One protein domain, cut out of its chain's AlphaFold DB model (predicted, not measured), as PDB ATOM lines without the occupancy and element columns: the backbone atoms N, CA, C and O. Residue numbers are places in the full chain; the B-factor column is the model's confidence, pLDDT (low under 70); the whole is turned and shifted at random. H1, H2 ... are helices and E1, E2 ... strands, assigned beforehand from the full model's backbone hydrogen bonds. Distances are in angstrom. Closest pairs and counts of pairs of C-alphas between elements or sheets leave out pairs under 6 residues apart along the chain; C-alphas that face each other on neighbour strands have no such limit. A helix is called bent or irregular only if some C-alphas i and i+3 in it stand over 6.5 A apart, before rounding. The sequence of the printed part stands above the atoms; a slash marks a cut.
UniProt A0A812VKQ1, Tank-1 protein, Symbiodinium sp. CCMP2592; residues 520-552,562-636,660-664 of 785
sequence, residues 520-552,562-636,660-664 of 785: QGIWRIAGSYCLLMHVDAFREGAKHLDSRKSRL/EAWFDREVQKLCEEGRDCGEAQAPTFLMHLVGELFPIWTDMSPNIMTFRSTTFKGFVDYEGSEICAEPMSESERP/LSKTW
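Overview. This is residues 520 to 552, 562 to 636 and 660 to 664 of the 785 residues of the protein "Tank-1 protein" of Symbiodinium sp. CCMP2592 (UniProt A0A812VKQ1). Seven antiparallel strands curl into a small, nearly closed barrel, with the first strand E1 and the last strand E7 coming together at the seam. Two helices, H1 and H2, run partly side by side in opposite directions from one side of the barrel, and residues 547 to 552, at the far end of H1, stick out. The printed part has 113 residues, with elements in the order E1 E2 H1 H2 E3 E4 E5 E6 E7, which is also the order of the strands across the sheet, and its class is mixed, helices and strands. It is compact, with a radius of gyration of the C-alphas of 15.2 A, and spans 47 by 37 by 27 A.

Along the chain. E1, residues 521 to 525, begins with C-alpha 521 at (-45.801, -42.515, -23.597). E2, residues 528 to 534, is 19.6 A long and is followed by H1, residues 535 to 550, 24.7 A long. H1 is neither bent nor irregular, but only just: C-alphas 547 and 550 are 6.3 A apart. H2, residues 562 to 578, is 24.8 A long and begins with C-alpha 562 at (-27.784, -38.750, -11.740). Then come E3, residues 587 to 591, E4, residues 594 to 602 and 24.3 A long, E5, residues 606 to 610, E6, residues 614 to 619 and 16.3 A long, and E7, residues 625 to 629, ending with C-alpha 629 at (-57.415, -42.862, -5.402).

Arrangement. The sheet is strongly twisted and is a folded sheet, bent back on itself: E1 E2 E3 E4 face E6 E7, with E5 as the hinge. In the hairpin E1 and E2, N 523 and O 530 are 2.8 A apart, within hydrogen-bond range. Between E2 and E3, N 590 and O 531 are 2.8 A apart. E3 to E7 form a meander, each strand the antiparallel neighbour of the one before, with N 589 and O 596 at 2.9 A, N 610 and O 599 at 2.8 A, N 609 and O 616 at 2.8 A, and N 628 and O 615 at 2.8 A. The closest C-alphas of the edge strands E1 and E7, Ile 525 and Ile 625, are 5.8 A apart. H1 only grazes the sheet with residues 535 to 538, and H2 only grazes it with residues 569 to 576. H1, with residues 539 to 546 alone, touches H2, with residues 562 to 566 alone, at a shallow tilt of 26 degrees, opposite ways; the closest C-alphas, Ala 542 and Glu 562, are 4.7 A apart. O i to N i+4 pairs are within range in 10 of 12 for H1 and 12 of 13 for H2.

Size, cuts and confidence. The two C-alphas farthest apart, those of Arg 551 and Ser 633, are 50.3 A apart. Residues 553 to 561 are not printed, with 17.9 A between C-alphas 552 and 562, nor are residues 637 to 659, with 31.3 A between C-alphas 636 and 660. Of the links that are printed whole, H2 to E3 is short and the others are tight. The mean pLDDT of the printed part is 80.1, and 20 residues are under 70, among them 549 to 552, 620 to 624 and 660 to 664.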
ATOM      1  N   GLN A 520     -45.388 -47.058 -22.350       86.44
ATOM      2  CA  GLN A 520     -44.566 -45.855 -22.278       86.44
ATOM      3  C   GLN A 520     -45.051 -44.807 -23.271       86.44
ATOM      4  O   GLN A 520     -45.148 -45.056 -24.473       86.44
ATOM      5  N   GLY A 521     -45.318 -43.606 -22.771       85.50
ATOM      6  CA  GLY A 521     -45.801 -42.515 -23.597       85.50
ATOM      7  C   GLY A 521     -46.666 -41.529 -22.837       85.50
ATOM      8  O   GLY A 521     -46.606 -41.408 -21.611       85.50
ATOM      9  N   ILE A 522     -47.447 -40.782 -23.607       81.69
ATOM     10  CA  ILE A 522     -48.372 -39.784 -23.092       81.69
ATOM     11  C   ILE A 522     -49.728 -40.446 -22.906       81.69
ATOM     12  O   ILE A 522     -50.278 -41.029 -23.834       81.69
ATOM     13  N   TRP A 523     -50.262 -40.307 -21.703       82.31
ATOM     14  CA  TRP A 523     -51.518 -40.903 -21.287       82.31
ATOM     15  C   TRP A 523     -52.461 -39.860 -20.736       82.31
ATOM     16  O   TRP A 523     -52.046 -38.780 -20.310       82.31
ATOM     17  N   ARG A 524     -53.740 -40.216 -20.678       67.81
ATOM     18  CA  ARG A 524     -54.770 -39.411 -20.038       67.81
ATOM     19  C   ARG A 524     -55.233 -40.080 -18.751       67.81
ATOM     20  O   ARG A 524     -55.555 -41.258 -18.758       67.81
ATOM     21  N   ILE A 525     -55.292 -39.306 -17.670       74.31
ATOM     22  CA  ILE A 525     -55.840 -39.714 -16.373       74.31
ATOM     23  C   ILE A 525     -56.758 -38.604 -15.873       74.31
ATOM     24  O   ILE A 525     -56.314 -37.470 -15.681       74.31
ATOM     25  N   ALA A 526     -58.042 -38.918 -15.669       69.44
ATOM     26  CA  ALA A 526     -59.043 -37.983 -15.140       69.44
ATOM     27  C   ALA A 526     -59.041 -36.611 -15.855       69.44
ATOM     28  O   ALA A 526     -59.084 -35.549 -15.232       69.44
ATOM     29  N   GLY A 527     -58.924 -36.628 -17.187       58.38
ATOM     30  CA  GLY A 527     -58.901 -35.418 -18.014       58.38
ATOM     31  C   GLY A 527     -57.571 -34.651 -18.037       58.38
ATOM     32  O   GLY A 527     -57.466 -33.667 -18.765       58.38
ATOM     33  N   SER A 528     -56.552 -35.102 -17.302       66.06
ATOM     34  CA  SER A 528     -55.199 -34.540 -17.324       66.06
ATOM     35  C   SER A 528     -54.247 -35.446 -18.096       66.06
ATOM     36  O   SER A 528     -54.332 -36.667 -18.000       66.06
ATOM     37  N   TYR A 529     -53.322 -34.858 -18.852       73.31
ATOM     38  CA  TYR A 529     -52.258 -35.626 -19.492       73.31
ATOM     39  C   TYR A 529     -51.145 -35.930 -18.492       73.31
ATOM     40  O   TYR A 529     -50.755 -35.074 -17.690       73.31
ATOM     41  N   CYS A 530     -50.606 -37.134 -18.578       83.69
ATOM     42  CA  CYS A 530     -49.410 -37.543 -17.872       83.69
ATOM     43  C   CYS A 530     -48.420 -38.176 -18.844       83.69
ATOM     44  O   CYS A 530     -48.798 -38.701 -19.887       83.69
ATOM     45  N   LEU A 531     -47.140 -38.090 -18.508       87.56
ATOM     46  CA  LEU A 531     -46.091 -38.795 -19.228       87.56
ATOM     47  C   LEU A 531     -45.636 -39.965 -18.363       87.56
ATOM     48  O   LEU A 531     -45.112 -39.743 -17.271       87.56
ATOM     49  N   LEU A 532     -45.846 -41.185 -18.847       90.88
ATOM     50  CA  LEU A 532     -45.413 -42.418 -18.202       90.88
ATOM     51  C   LEU A 532     -44.174 -42.934 -18.932       90.88
ATOM     52  O   LEU A 532     -44.237 -43.251 -20.118       90.88
ATOM     53  N   MET A 533     -43.037 -42.999 -18.245       92.06
ATOM     54  CA  MET A 533     -41.793 -43.523 -18.818       92.06
ATOM     55  C   MET A 533     -41.082 -44.421 -17.818       92.06
ATOM     56  O   MET A 533     -41.251 -44.272 -16.605       92.06
ATOM     57  N   HIS A 534     -40.263 -45.337 -18.331       92.31
ATOM     58  CA  HIS A 534     -39.431 -46.195 -17.500       92.31
ATOM     59  C   HIS A 534     -38.511 -45.352 -16.608       92.31
ATOM     60  O   HIS A 534     -38.030 -44.290 -17.017       92.31
ATOM     61  N   VAL A 535     -38.230 -45.812 -15.388       93.00
ATOM     62  CA  VAL A 535     -37.366 -45.074 -14.449       93.00
ATOM     63  C   VAL A 535     -35.977 -44.777 -15.040       93.00
ATOM     64  O   VAL A 535     -35.401 -43.714 -14.793       93.00
ATOM     65  N   ASP A 536     -35.473 -45.659 -15.908       92.06
ATOM     66  CA  ASP A 536     -34.185 -45.478 -16.587       92.06
ATOM     67  C   ASP A 536     -34.180 -44.313 -17.583       92.06
ATOM     68  O   ASP A 536     -33.158 -43.643 -17.715       92.06
ATOM     69  N   ALA A 537     -35.312 -43.997 -18.222       91.19
ATOM     70  CA  ALA A 537     -35.425 -42.821 -19.087       91.19
ATOM     71  C   ALA A 537     -35.164 -41.523 -18.303       91.19
ATOM     72  O   ALA A 537     -34.454 -40.624 -18.763       91.19
ATOM     73  N   PHE A 538     -35.687 -41.444 -17.077       92.19
ATOM     74  CA  PHE A 538     -35.419 -40.328 -16.173       92.19
ATOM     75  C   PHE A 538     -33.989 -40.341 -15.633       92.19
ATOM     76  O   PHE A 538     -33.382 -39.274 -15.526       92.19
ATOM     77  N   ARG A 539     -33.407 -41.518 -15.371       93.19
ATOM     78  CA  ARG A 539     -31.985 -41.628 -15.011       93.19
ATOM     79  C   ARG A 539     -31.083 -41.124 -16.142       93.19
ATOM     80  O   ARG A 539     -30.146 -40.368 -15.889       93.19
ATOM     81  N   GLU A 540     -31.381 -41.474 -17.390       91.88
ATOM     82  CA  GLU A 540     -30.680 -40.962 -18.575       91.88
ATOM     83  C   GLU A 540     -30.847 -39.447 -18.730       91.88
ATOM     84  O   GLU A 540     -29.872 -38.746 -19.011       91.88
ATOM     85  N   GLY A 541     -32.040 -38.907 -18.470       90.19
ATOM     86  CA  GLY A 541     -32.241 -37.458 -18.431       90.19
ATOM     87  C   GLY A 541     -31.440 -36.770 -17.325       90.19
ATOM     88  O   GLY A 541     -30.829 -35.723 -17.546       90.19
ATOM     89  N   ALA A 542     -31.340 -37.390 -16.151       91.00
ATOM     90  CA  ALA A 542     -30.513 -36.900 -15.057       91.00
ATOM     91  C   ALA A 542     -29.011 -36.896 -15.416       91.00
ATOM     92  O   ALA A 542     -28.312 -35.928 -15.099       91.00
ATOM     93  N   LYS A 543     -28.529 -37.913 -16.148       90.88
ATOM     94  CA  LYS A 543     -27.180 -37.935 -16.748       90.88
ATOM     95  C   LYS A 543     -26.995 -36.812 -17.768       90.88
ATOM     96  O   LYS A 543     -25.965 -36.138 -17.767       90.88
ATOM     97  N   HIS A 544     -28.000 -36.571 -18.609       87.06
ATOM     98  CA  HIS A 544     -27.969 -35.506 -19.613       87.06
ATOM     99  C   HIS A 544     -27.857 -34.107 -18.974       87.06
ATOM    100  O   HIS A 544     -27.134 -33.237 -19.466       87.06
ATOM    101  N   LEU A 545     -28.505 -33.893 -17.823       85.69
ATOM    102  CA  LEU A 545     -28.346 -32.666 -17.031       85.69
ATOM    103  C   LEU A 545     -26.921 -32.484 -16.485       85.69
ATOM    104  O   LEU A 545     -26.492 -31.347 -16.272       85.69
ATOM    105  N   ASP A 546     -26.189 -33.571 -16.244       86.12
ATOM    106  CA  ASP A 546     -24.805 -33.513 -15.781       86.12
ATOM    107  C   ASP A 546     -23.816 -33.231 -16.912       86.12
ATOM    108  O   ASP A 546     -22.900 -32.427 -16.722       86.12
ATOM    109  N   SER A 547     -24.027 -33.797 -18.105       82.50
ATOM    110  CA  SER A 547     -23.123 -33.593 -19.244       82.50
ATOM    111  C   SER A 547     -23.111 -32.147 -19.754       82.50
ATOM    112  O   SER A 547     -22.050 -31.648 -20.134       82.50
ATOM    113  N   ARG A 548     -24.249 -31.433 -19.721       74.00
ATOM    114  CA  ARG A 548     -24.337 -30.034 -20.197       74.00
ATOM    115  C   ARG A 548     -23.723 -29.000 -19.237       74.00
ATOM    116  O   ARG A 548     -23.369 -27.904 -19.671       74.00
ATOM    117  N   LYS A 549     -23.528 -29.325 -17.951       65.31
ATOM    118  CA  LYS A 549     -22.918 -28.399 -16.969       65.31
ATOM    119  C   LYS A 549     -21.457 -28.065 -17.269       65.31
ATOM    120  O   LYS A 549     -20.986 -27.027 -16.817       65.31
ATOM    121  N   SER A 550     -20.753 -28.900 -18.033       61.22
ATOM    122  CA  SER A 550     -19.366 -28.629 -18.434       61.22
ATOM    123  C   SER A 550     -19.237 -27.392 -19.335       61.22
ATOM    124  O   SER A 550     -18.212 -26.720 -19.289       61.22
ATOM    125  N   ARG A 551     -20.286 -27.048 -20.099       63.38
ATOM    126  CA  ARG A 551     -20.264 -25.957 -21.089       63.38
ATOM    127  C   ARG A 551     -20.715 -24.595 -20.550       63.38
ATOM    128  O   ARG A 551     -20.332 -23.574 -21.102       63.38
ATOM    129  N   LEU A 552     -21.499 -24.552 -19.471       59.31
ATOM    130  CA  LEU A 552     -22.166 -23.325 -18.990       59.31
ATOM    131  C   LEU A 552     -21.400 -22.554 -17.891       59.31
ATOM    132  O   LEU A 552     -21.969 -21.696 -17.218       59.31
ATOM    133  N   GLU A 562     -27.614 -37.289 -11.844       90.94
ATOM    134  CA  GLU A 562     -27.784 -38.750 -11.740       90.94
ATOM    135  C   GLU A 562     -27.762 -39.219 -10.279       90.94
ATOM    136  O   GLU A 562     -28.734 -39.775  -9.783       90.94
ATOM    137  N   ALA A 563     -26.705 -38.885  -9.532       88.19
ATOM    138  CA  ALA A 563     -26.593 -39.290  -8.130       88.19
ATOM    139  C   ALA A 563     -27.686 -38.678  -7.236       88.19
ATOM    140  O   ALA A 563     -27.973 -39.185  -6.153       88.19
ATOM    141  N   TRP A 564     -28.241 -37.523  -7.616       88.88
ATOM    142  CA  TRP A 564     -29.422 -36.976  -6.959       88.88
ATOM    143  C   TRP A 564     -30.660 -37.793  -7.304       88.88
ATOM    144  O   TRP A 564     -31.341 -38.210  -6.377       88.88
ATOM    145  N   PHE A 565     -30.898 -38.063  -8.583       91.44
ATOM    146  CA  PHE A 565     -32.034 -38.844  -9.044       91.44
ATOM    147  C   PHE A 565     -32.051 -40.239  -8.404       91.44
ATOM    148  O   PHE A 565     -33.062 -40.615  -7.823       91.44
ATOM    149  N   ASP A 566     -30.917 -40.942  -8.360       91.44
ATOM    150  CA  ASP A 566     -30.814 -42.264  -7.724       91.44
ATOM    151  C   ASP A 566     -31.128 -42.236  -6.227       91.44
ATOM    152  O   ASP A 566     -31.802 -43.126  -5.714       91.44
ATOM    153  N   ARG A 567     -30.691 -41.192  -5.508       89.88
ATOM    154  CA  ARG A 567     -31.058 -41.023  -4.093       89.88
ATOM    155  C   ARG A 567     -32.551 -40.818  -3.910       89.88
ATOM    156  O   ARG A 567     -33.080 -41.193  -2.873       89.88
ATOM    157  N   GLU A 568     -33.212 -40.170  -4.856       87.19
ATOM    158  CA  GLU A 568     -34.646 -39.950  -4.757       87.19
ATOM    159  C   GLU A 568     -35.432 -41.196  -5.166       87.19
ATOM    160  O   GLU A 568     -36.360 -41.557  -4.454       87.19
ATOM    161  N   VAL A 569     -35.010 -41.923  -6.205       88.19
ATOM    162  CA  VAL A 569     -35.564 -43.251  -6.520       88.19
ATOM    163  C   VAL A 569     -35.424 -44.184  -5.318       88.19
ATOM    164  O   VAL A 569     -36.391 -44.834  -4.947       88.19
ATOM    165  N   GLN A 570     -34.275 -44.182  -4.635       89.69
ATOM    166  CA  GLN A 570     -34.071 -44.973  -3.418       89.69
ATOM    167  C   GLN A 570     -35.063 -44.615  -2.297       89.69
ATOM    168  O   GLN A 570     -35.553 -45.513  -1.613       89.69
ATOM    169  N   LYS A 571     -35.401 -43.329  -2.121       86.81
ATOM    170  CA  LYS A 571     -36.455 -42.921  -1.176       86.81
ATOM    171  C   LYS A 571     -37.827 -43.421  -1.616       86.81
ATOM    172  O   LYS A 571     -38.586 -43.883  -0.779       86.81
ATOM    173  N   LEU A 572     -38.130 -43.376  -2.913       83.88
ATOM    174  CA  LEU A 572     -39.379 -43.931  -3.438       83.88
ATOM    175  C   LEU A 572     -39.445 -45.450  -3.216       83.88
ATOM    176  O   LEU A 572     -40.511 -45.961  -2.903       83.88
ATOM    177  N   CYS A 573     -38.322 -46.174  -3.295       86.00
ATOM    178  CA  CYS A 573     -38.254 -47.592  -2.917       86.00
ATOM    179  C   CYS A 573     -38.513 -47.807  -1.417       86.00
ATOM    180  O   CYS A 573     -39.142 -48.785  -1.023       86.00
ATOM    181  N   GLU A 574     -38.001 -46.924  -0.557       85.12
ATOM    182  CA  GLU A 574     -38.297 -46.939   0.881       85.12
ATOM    183  C   GLU A 574     -39.788 -46.713   1.149       85.12
ATOM    184  O   GLU A 574     -40.375 -47.478   1.904       85.12
ATOM    185  N   GLU A 575     -40.409 -45.753   0.465       79.56
ATOM    186  CA  GLU A 575     -41.851 -45.495   0.540       79.56
ATOM    187  C   GLU A 575     -42.684 -46.653  -0.035       79.56
ATOM    188  O   GLU A 575     -43.713 -47.019   0.528       79.56
ATOM    189  N   GLY A 576     -42.230 -47.278  -1.124       80.50
ATOM    190  CA  GLY A 576     -42.873 -48.450  -1.722       80.50
ATOM    191  C   GLY A 576     -42.904 -49.650  -0.778       80.50
ATOM    192  O   GLY A 576     -43.915 -50.349  -0.713       80.50
ATOM    193  N   ARG A 577     -41.855 -49.842   0.034       84.50
ATOM    194  CA  ARG A 577     -41.822 -50.910   1.048       84.50
ATOM    195  C   ARG A 577     -42.925 -50.756   2.091       84.50
ATOM    196  O   ARG A 577     -43.484 -51.768   2.509       84.50
ATOM    197  N   ASP A 578     -43.293 -49.526   2.443       74.44
ATOM    198  CA  ASP A 578     -44.430 -49.262   3.336       74.44
ATOM    199  C   ASP A 578     -45.783 -49.603   2.677       74.44
ATOM    200  O   ASP A 578     -46.752 -49.906   3.374       74.44
ATOM    201  N   CYS A 579     -45.840 -49.616   1.340       65.56
ATOM    202  CA  CYS A 579     -46.978 -50.079   0.538       65.56
ATOM    203  C   CYS A 579     -46.944 -51.593   0.233       65.56
ATOM    204  O   CYS A 579     -47.821 -52.085  -0.477       65.56
ATOM    205  N   GLY A 580     -45.949 -52.335   0.735       79.69
ATOM    206  CA  GLY A 580     -45.762 -53.760   0.439       79.69
ATOM    207  C   GLY A 580     -44.985 -54.060  -0.850       79.69
ATOM    208  O   GLY A 580     -44.840 -55.227  -1.206       79.69
ATOM    209  N   GLU A 581     -44.442 -53.044  -1.522       83.19
ATOM    210  CA  GLU A 581     -43.642 -53.194  -2.740       83.19
ATOM    211  C   GLU A 581     -42.150 -53.275  -2.383       83.19
ATOM    212  O   GLU A 581     -41.526 -52.299  -1.965       83.19
ATOM    213  N   ALA A 582     -41.545 -54.456  -2.529       73.25
ATOM    214  CA  ALA A 582     -40.129 -54.665  -2.202       73.25
ATOM    215  C   ALA A 582     -39.161 -54.159  -3.290       73.25
ATOM    216  O   ALA A 582     -37.951 -54.099  -3.063       73.25
ATOM    217  N   GLN A 583     -39.683 -53.833  -4.474       85.06
ATOM    218  CA  GLN A 583     -38.903 -53.507  -5.664       85.06
ATOM    219  C   GLN A 583     -38.911 -52.002  -5.957       85.06
ATOM    220  O   GLN A 583     -39.781 -51.254  -5.502       85.06
ATOM    221  N   ALA A 584     -37.918 -51.552  -6.724       87.62
ATOM    222  CA  ALA A 584     -37.906 -50.193  -7.247       87.62
ATOM    223  C   ALA A 584     -39.104 -49.964  -8.184       87.62
ATOM    224  O   ALA A 584     -39.531 -50.912  -8.845       87.62
ATOM    225  N   PRO A 585     -39.644 -48.734  -8.259       91.38
ATOM    226  CA  PRO A 585     -40.707 -48.439  -9.209       91.38
ATOM    227  C   PRO A 585     -40.215 -48.679 -10.638       91.38
ATOM    228  O   PRO A 585     -39.138 -48.213 -11.017       91.38
ATOM    229  N   THR A 586     -41.018 -49.389 -11.428       91.94
ATOM    230  CA  THR A 586     -40.724 -49.690 -12.836       91.94
ATOM    231  C   THR A 586     -40.822 -48.426 -13.688       91.94
ATOM    232  O   THR A 586     -39.968 -48.148 -14.532       91.94
ATOM    233  N   PHE A 587     -41.847 -47.609 -13.431       92.81
ATOM    234  CA  PHE A 587     -42.103 -46.382 -14.177       92.81
ATOM    235  C   PHE A 587     -42.200 -45.177 -13.244       92.81
ATOM    236  O   PHE A 587     -42.509 -45.286 -12.055       92.81
ATOM    237  N   LEU A 588     -41.963 -44.000 -13.812       92.44
ATOM    238  CA  LEU A 588     -42.323 -42.729 -13.206       92.44
ATOM    239  C   LEU A 588     -43.377 -42.056 -14.077       92.44
ATOM    240  O   LEU A 588     -43.223 -41.948 -15.296       92.44
ATOM    241  N   MET A 589     -44.435 -41.581 -13.431       91.31
ATOM    242  CA  MET A 589     -45.508 -40.844 -14.075       91.31
ATOM    243  C   MET A 589     -45.405 -39.368 -13.722       91.31
ATOM    244  O   MET A 589     -45.536 -38.992 -12.561       91.31
ATOM    245  N   HIS A 590     -45.190 -38.520 -14.720       88.19
ATOM    246  CA  HIS A 590     -45.227 -37.075 -14.550       88.19
ATOM    247  C   HIS A 590     -46.648 -36.552 -14.799       88.19
ATOM    248  O   HIS A 590     -47.089 -36.494 -15.948       88.19
ATOM    249  N   LEU A 591     -47.355 -36.147 -13.743       83.25
ATOM    250  CA  LEU A 591     -48.735 -35.654 -13.777       83.25
ATOM    251  C   LEU A 591     -48.816 -34.291 -13.071       83.25
ATOM    252  O   LEU A 591     -48.456 -34.159 -11.907       83.25
ATOM    253  N   VAL A 592     -49.275 -33.257 -13.789       77.50
ATOM    254  CA  VAL A 592     -49.469 -31.879 -13.271       77.50
ATOM    255  C   VAL A 592     -48.218 -31.306 -12.563       77.50
ATOM    256  O   VAL A 592     -48.305 -30.578 -11.580       77.50
ATOM    257  N   GLY A 593     -47.022 -31.609 -13.080       75.25
ATOM    258  CA  GLY A 593     -45.758 -31.108 -12.517       75.25
ATOM    259  C   GLY A 593     -45.218 -31.920 -11.336       75.25
ATOM    260  O   GLY A 593     -44.194 -31.551 -10.759       75.25
ATOM    261  N   GLU A 594     -45.887 -33.013 -10.970       80.56
ATOM    262  CA  GLU A 594     -45.450 -33.937  -9.929       80.56
ATOM    263  C   GLU A 594     -45.058 -35.283 -10.541       80.56
ATOM    264  O   GLU A 594     -45.570 -35.681 -11.587       80.56
ATOM    265  N   LEU A 595     -44.120 -35.977  -9.897       85.25
ATOM    266  CA  LEU A 595     -43.670 -37.307 -10.298       85.25
ATOM    267  C   LEU A 595     -44.215 -38.330  -9.312       85.25
ATOM    268  O   LEU A 595     -43.982 -38.220  -8.108       85.25
ATOM    269  N   PHE A 596     -44.898 -39.333  -9.844       89.44
ATOM    270  CA  PHE A 596     -45.483 -40.426  -9.089       89.44
ATOM    271  C   PHE A 596     -44.735 -41.720  -9.422       89.44
ATOM    272  O   PHE A 596     -44.608 -42.049 -10.605       89.44
ATOM    273  N   PRO A 597     -44.220 -42.457  -8.421       92.12
ATOM    274  CA  PRO A 597     -43.676 -43.788  -8.651       92.12
ATOM    275  C   PRO A 597     -44.796 -44.749  -9.037       92.12
ATOM    276  O   PRO A 597     -45.862 -44.731  -8.418       92.12
ATOM    277  N   ILE A 598     -44.549 -45.575 -10.048       91.62
ATOM    278  CA  ILE A 598     -45.494 -46.572 -10.535       91.62
ATOM    279  C   ILE A 598     -44.845 -47.953 -10.436       91.62
ATOM    280  O   ILE A 598     -43.842 -48.235 -11.098       91.62
ATOM    281  N   TRP A 599     -45.447 -48.810  -9.621       91.88
ATOM    282  CA  TRP A 599     -45.172 -50.242  -9.561       91.88
ATOM    283  C   TRP A 599     -46.208 -50.965 -10.406       91.88
ATOM    284  O   TRP A 599     -47.393 -50.646 -10.338       91.88
ATOM    285  N   THR A 600     -45.766 -51.905 -11.226       89.75
ATOM    286  CA  THR A 600     -46.628 -52.587 -12.193       89.75
ATOM    287  C   THR A 600     -46.650 -54.071 -11.921       89.75
ATOM    288  O   THR A 600     -45.589 -54.678 -11.781       89.75
ATOM    289  N   ASP A 601     -47.844 -54.647 -11.936       86.00
ATOM    290  CA  ASP A 601     -48.044 -56.084 -12.016       86.00
ATOM    291  C   ASP A 601     -48.631 -56.409 -13.393       86.00
ATOM    292  O   ASP A 601     -49.698 -55.916 -13.787       86.00
ATOM    293  N   MET A 602     -47.859 -57.172 -14.158       79.62
ATOM    294  CA  MET A 602     -48.109 -57.458 -15.563       79.62
ATOM    295  C   MET A 602     -48.834 -58.796 -15.674       79.62
ATOM    296  O   MET A 602     -48.227 -59.856 -15.519       79.62
ATOM    297  N   SER A 603     -50.127 -58.751 -15.996       80.69
ATOM    298  CA  SER A 603     -50.860 -59.927 -16.469       80.69
ATOM    299  C   SER A 603     -50.925 -59.925 -18.007       80.69
ATOM    300  O   SER A 603     -50.733 -58.870 -18.610       80.69
ATOM    301  N   PRO A 604     -51.206 -61.063 -18.671       76.06
ATOM    302  CA  PRO A 604     -51.197 -61.152 -20.137       76.06
ATOM    303  C   PRO A 604     -52.099 -60.137 -20.853       76.06
ATOM    304  O   PRO A 604     -51.791 -59.753 -21.976       76.06
ATOM    305  N   ASN A 605     -53.184 -59.702 -20.200       75.25
ATOM    306  CA  ASN A 605     -54.228 -58.878 -20.815       75.25
ATOM    307  C   ASN A 605     -54.537 -57.586 -20.052       75.25
ATOM    308  O   ASN A 605     -55.300 -56.773 -20.557       75.25
ATOM    309  N   ILE A 606     -54.016 -57.394 -18.832       78.38
ATOM    310  CA  ILE A 606     -54.211 -56.156 -18.053       78.38
ATOM    311  C   ILE A 606     -52.908 -55.807 -17.321       78.38
ATOM    312  O   ILE A 606     -52.389 -56.624 -16.555       78.38
ATOM    313  N   MET A 607     -52.383 -54.594 -17.528       84.69
ATOM    314  CA  MET A 607     -51.326 -54.069 -16.669       84.69
ATOM    315  C   MET A 607     -52.004 -53.342 -15.532       84.69
ATOM    316  O   MET A 607     -52.533 -52.246 -15.712       84.69
ATOM    317  N   THR A 608     -51.989 -53.951 -14.356       88.44
ATOM    318  CA  THR A 608     -52.380 -53.231 -13.151       88.44
ATOM    319  C   THR A 608     -51.174 -52.471 -12.636       88.44
ATOM    320  O   THR A 608     -50.032 -52.923 -12.738       88.44
ATOM    321  N   PHE A 609     -51.413 -51.284 -12.106       89.44
ATOM    322  CA  PHE A 609     -50.357 -50.487 -11.521       89.44
ATOM    323  C   PHE A 609     -50.796 -49.883 -10.200       89.44
ATOM    324  O   PHE A 609     -51.976 -49.669  -9.918       89.44
ATOM    325  N   ARG A 610     -49.807 -49.609  -9.363       87.81
ATOM    326  CA  ARG A 610     -49.970 -48.995  -8.057       87.81
ATOM    327  C   ARG A 610     -48.998 -47.841  -7.934       87.81
ATOM    328  O   ARG A 610     -47.886 -47.879  -8.452       87.81
ATOM    329  N   SER A 611     -49.439 -46.813  -7.237       88.50
ATOM    330  CA  SER A 611     -48.639 -45.693  -6.779       88.50
ATOM    331  C   SER A 611     -48.894 -45.483  -5.288       88.50
ATOM    332  O   SER A 611     -49.750 -46.131  -4.686       88.50
ATOM    333  N   THR A 612     -48.178 -44.549  -4.673       80.06
ATOM    334  CA  THR A 612     -48.387 -44.188  -3.263       80.06
ATOM    335  C   THR A 612     -49.740 -43.508  -3.026       80.06
ATOM    336  O   THR A 612     -50.241 -43.499  -1.902       80.06
ATOM    337  N   THR A 613     -50.350 -42.935  -4.068       79.81
ATOM    338  CA  THR A 613     -51.581 -42.130  -3.970       79.81
ATOM    339  C   THR A 613     -52.786 -42.729  -4.696       79.81
ATOM    340  O   THR A 613     -53.926 -42.442  -4.324       79.81
ATOM    341  N   PHE A 614     -52.566 -43.571  -5.701       85.88
ATOM    342  CA  PHE A 614     -53.613 -44.176  -6.520       85.88
ATOM    343  C   PHE A 614     -53.218 -45.585  -6.957       85.88
ATOM    344  O   PHE A 614     -52.042 -45.943  -6.973       85.88
ATOM    345  N   LYS A 615     -54.213 -46.376  -7.338       89.50
ATOM    346  CA  LYS A 615     -54.060 -47.668  -8.009       89.50
ATOM    347  C   LYS A 615     -54.856 -47.634  -9.302       89.50
ATOM    348  O   LYS A 615     -55.766 -46.826  -9.438       89.50
ATOM    349  N   GLY A 616     -54.521 -48.482 -10.251       88.94
ATOM    350  CA  GLY A 616     -55.171 -48.432 -11.540       88.94
ATOM    351  C   GLY A 616     -54.834 -49.602 -12.429       88.94
ATOM    352  O   GLY A 616     -54.149 -50.545 -12.028       88.94
ATOM    353  N   PHE A 617     -55.325 -49.524 -13.652       87.81
ATOM    354  CA  PHE A 617     -54.949 -50.432 -14.714       87.81
ATOM    355  C   PHE A 617     -54.901 -49.699 -16.049       87.81
ATOM    356  O   PHE A 617     -55.513 -48.643 -16.226       87.81
ATOM    357  N   VAL A 618     -54.124 -50.258 -16.966       81.50
ATOM    358  CA  VAL A 618     -54.085 -49.829 -18.357       81.50
ATOM    359  C   VAL A 618     -54.801 -50.883 -19.175       81.50
ATOM    360  O   VAL A 618     -54.429 -52.059 -19.139       81.50
ATOM    361  N   ASP A 619     -55.844 -50.448 -19.872       70.88
ATOM    362  CA  ASP A 619     -56.529 -51.275 -20.852       70.88
ATOM    363  C   ASP A 619     -55.704 -51.299 -22.147       70.88
ATOM    364  O   ASP A 619     -55.437 -50.258 -22.755       70.88
ATOM    365  N   TYR A 620     -55.273 -52.495 -22.551       64.25
ATOM    366  CA  TYR A 620     -54.491 -52.690 -23.770       64.25
ATOM    367  C   TYR A 620     -55.307 -52.418 -25.034       64.25
ATOM    368  O   TYR A 620     -54.720 -52.069 -26.059       64.25
ATOM    369  N   GLU A 621     -56.631 -52.578 -24.973       58.50
ATOM    370  CA  GLU A 621     -57.527 -52.309 -26.097       58.50
ATOM    371  C   GLU A 621     -57.932 -50.826 -26.148       58.50
ATOM    372  O   GLU A 621     -58.103 -50.268 -27.234       58.50
ATOM    373  N   GLY A 622     -58.025 -50.167 -24.987       50.62
ATOM    374  CA  GLY A 622     -58.668 -48.859 -24.827       50.62
ATOM    375  C   GLY A 622     -57.779 -47.610 -24.880       50.62
ATOM    376  O   GLY A 622     -58.312 -46.507 -24.886       50.62
ATOM    377  N   SER A 623     -56.444 -47.715 -24.917       63.09
ATOM    378  CA  SER A 623     -55.534 -46.539 -24.852       63.09
ATOM    379  C   SER A 623     -55.768 -45.606 -23.642       63.09
ATOM    380  O   SER A 623     -55.291 -44.467 -23.631       63.09
ATOM    381  N   GLU A 624     -56.465 -46.074 -22.603       65.00
ATOM    382  CA  GLU A 624     -56.819 -45.286 -21.423       65.00
ATOM    383  C   GLU A 624     -56.172 -45.860 -20.155       65.00
ATOM    384  O   GLU A 624     -56.082 -47.074 -19.953       65.00
ATOM    385  N   ILE A 625     -55.717 -44.956 -19.281       78.31
ATOM    386  CA  ILE A 625     -55.284 -45.293 -17.928       78.31
ATOM    387  C   ILE A 625     -56.431 -44.992 -16.971       78.31
ATOM    388  O   ILE A 625     -56.755 -43.831 -16.708       78.31
ATOM    389  N   CYS A 626     -56.984 -46.040 -16.371       81.38
ATOM    390  CA  CYS A 626     -57.916 -45.902 -15.265       81.38
ATOM    391  C   CYS A 626     -57.124 -45.821 -13.962       81.38
ATOM    392  O   CYS A 626     -56.423 -46.767 -13.609       81.38
ATOM    393  N   ALA A 627     -57.225 -44.703 -13.241       84.88
ATOM    394  CA  ALA A 627     -56.596 -44.531 -11.934       84.88
ATOM    395  C   ALA A 627     -57.634 -44.119 -10.887       84.88
ATOM    396  O   ALA A 627     -58.351 -43.132 -11.048       84.88
ATOM    397  N   GLU A 628     -57.664 -44.852  -9.785       83.56
ATOM    398  CA  GLU A 628     -58.522 -44.614  -8.636       83.56
ATOM    399  C   GLU A 628     -57.677 -44.220  -7.420       83.56
ATOM    400  O   GLU A 628     -56.649 -44.853  -7.142       83.56
ATOM    401  N   PRO A 629     -58.085 -43.196  -6.650       84.06
ATOM    402  CA  PRO A 629     -57.415 -42.862  -5.402       84.06
ATOM    403  C   PRO A 629     -57.389 -44.062  -4.451       84.06
ATOM    404  O   PRO A 629     -58.405 -44.721  -4.243       84.06
ATOM    405  N   MET A 630     -56.247 -44.299  -3.805       80.75
ATOM    406  CA  MET A 630     -56.148 -45.307  -2.746       80.75
ATOM    407  C   MET A 630     -57.074 -44.927  -1.581       80.75
ATOM    408  O   MET A 630     -57.070 -43.764  -1.139       80.75
ATOM    409  N   SER A 631     -57.852 -45.891  -1.077       81.38
ATOM    410  CA  SER A 631     -58.725 -45.685   0.086       81.38
ATOM    411  C   SER A 631     -57.907 -45.377   1.342       81.38
ATOM    412  O   SER A 631     -56.734 -45.726   1.437       81.38
ATOM    413  N   GLU A 632     -58.506 -44.724   2.340       78.25
ATOM    414  CA  GLU A 632     -57.793 -44.345   3.570       78.25
ATOM    415  C   GLU A 632     -57.218 -45.555   4.329       78.25
ATOM    416  O   GLU A 632     -56.160 -45.444   4.941       78.25
ATOM    417  N   SER A 633     -57.864 -46.722   4.227       80.06
ATOM    418  CA  SER A 633     -57.364 -47.989   4.769       80.06
ATOM    419  C   SER A 633     -56.214 -48.605   3.968       80.06
ATOM    420  O   SER A 633     -55.419 -49.345   4.537       80.06
ATOM    421  N   GLU A 634     -56.144 -48.334   2.662       76.00
ATOM    422  CA  GLU A 634     -55.067 -48.806   1.777       76.00
ATOM    423  C   GLU A 634     -53.869 -47.857   1.775       76.00
ATOM    424  O   GLU A 634     -52.756 -48.263   1.446       76.00
ATOM    425  N   ARG A 635     -54.076 -46.588   2.143       72.69
ATOM    426  CA  ARG A 635     -52.983 -45.633   2.293       72.69
ATOM    427  C   ARG A 635     -52.060 -46.096   3.422       72.69
ATOM    428  O   ARG A 635     -52.543 -46.409   4.514       72.69
ATOM    429  N   PRO A 636     -50.734 -46.069   3.215       66.19
ATOM    430  CA  PRO A 636     -49.782 -46.251   4.302       66.19
ATOM    431  C   PRO A 636     -50.150 -45.322   5.461       66.19
ATOM    432  O   PRO A 636     -50.494 -44.162   5.226       66.19
ATOM    433  N   LEU A 660     -47.103 -29.991 -22.413       38.59
ATOM    434  CA  LEU A 660     -48.458 -30.458 -22.714       38.59
ATOM    435  C   LEU A 660     -49.451 -29.413 -23.275       38.59
ATOM    436  O   LEU A 660     -50.446 -29.785 -23.884       38.59
ATOM    437  N   SER A 661     -49.216 -28.105 -23.119       38.16
ATOM    438  CA  SER A 661     -50.036 -27.062 -23.754       38.16
ATOM    439  C   SER A 661     -49.632 -26.844 -25.202       38.16
ATOM    440  O   SER A 661     -50.330 -26.136 -25.917       38.16
ATOM    441  N   LYS A 662     -48.487 -27.399 -25.624       37.38
ATOM    442  CA  LYS A 662     -48.089 -27.498 -27.025       37.38
ATOM    443  C   LYS A 662     -48.390 -28.864 -27.631       37.38
ATOM    444  O   LYS A 662     -48.355 -28.916 -28.840       37.38
ATOM    445  N   THR A 663     -48.749 -29.903 -26.880       36.78
ATOM    446  CA  THR A 663     -49.129 -31.223 -27.438       36.78
ATOM    447  C   THR A 663     -50.645 -31.457 -27.497       36.78
ATOM    448  O   THR A 663     -51.140 -32.575 -27.555       36.78
ATOM    449  N   TRP A 664     -51.397 -30.355 -27.513       41.69
ATOM    450  CA  TRP A 664     -52.744 -30.192 -28.054       41.69
ATOM    451  C   TRP A 664     -53.455 -31.447 -28.616       41.69
ATOM    452  O   TRP A 664     -53.425 -31.733 -29.807       41.69
TER     453      TRP A 664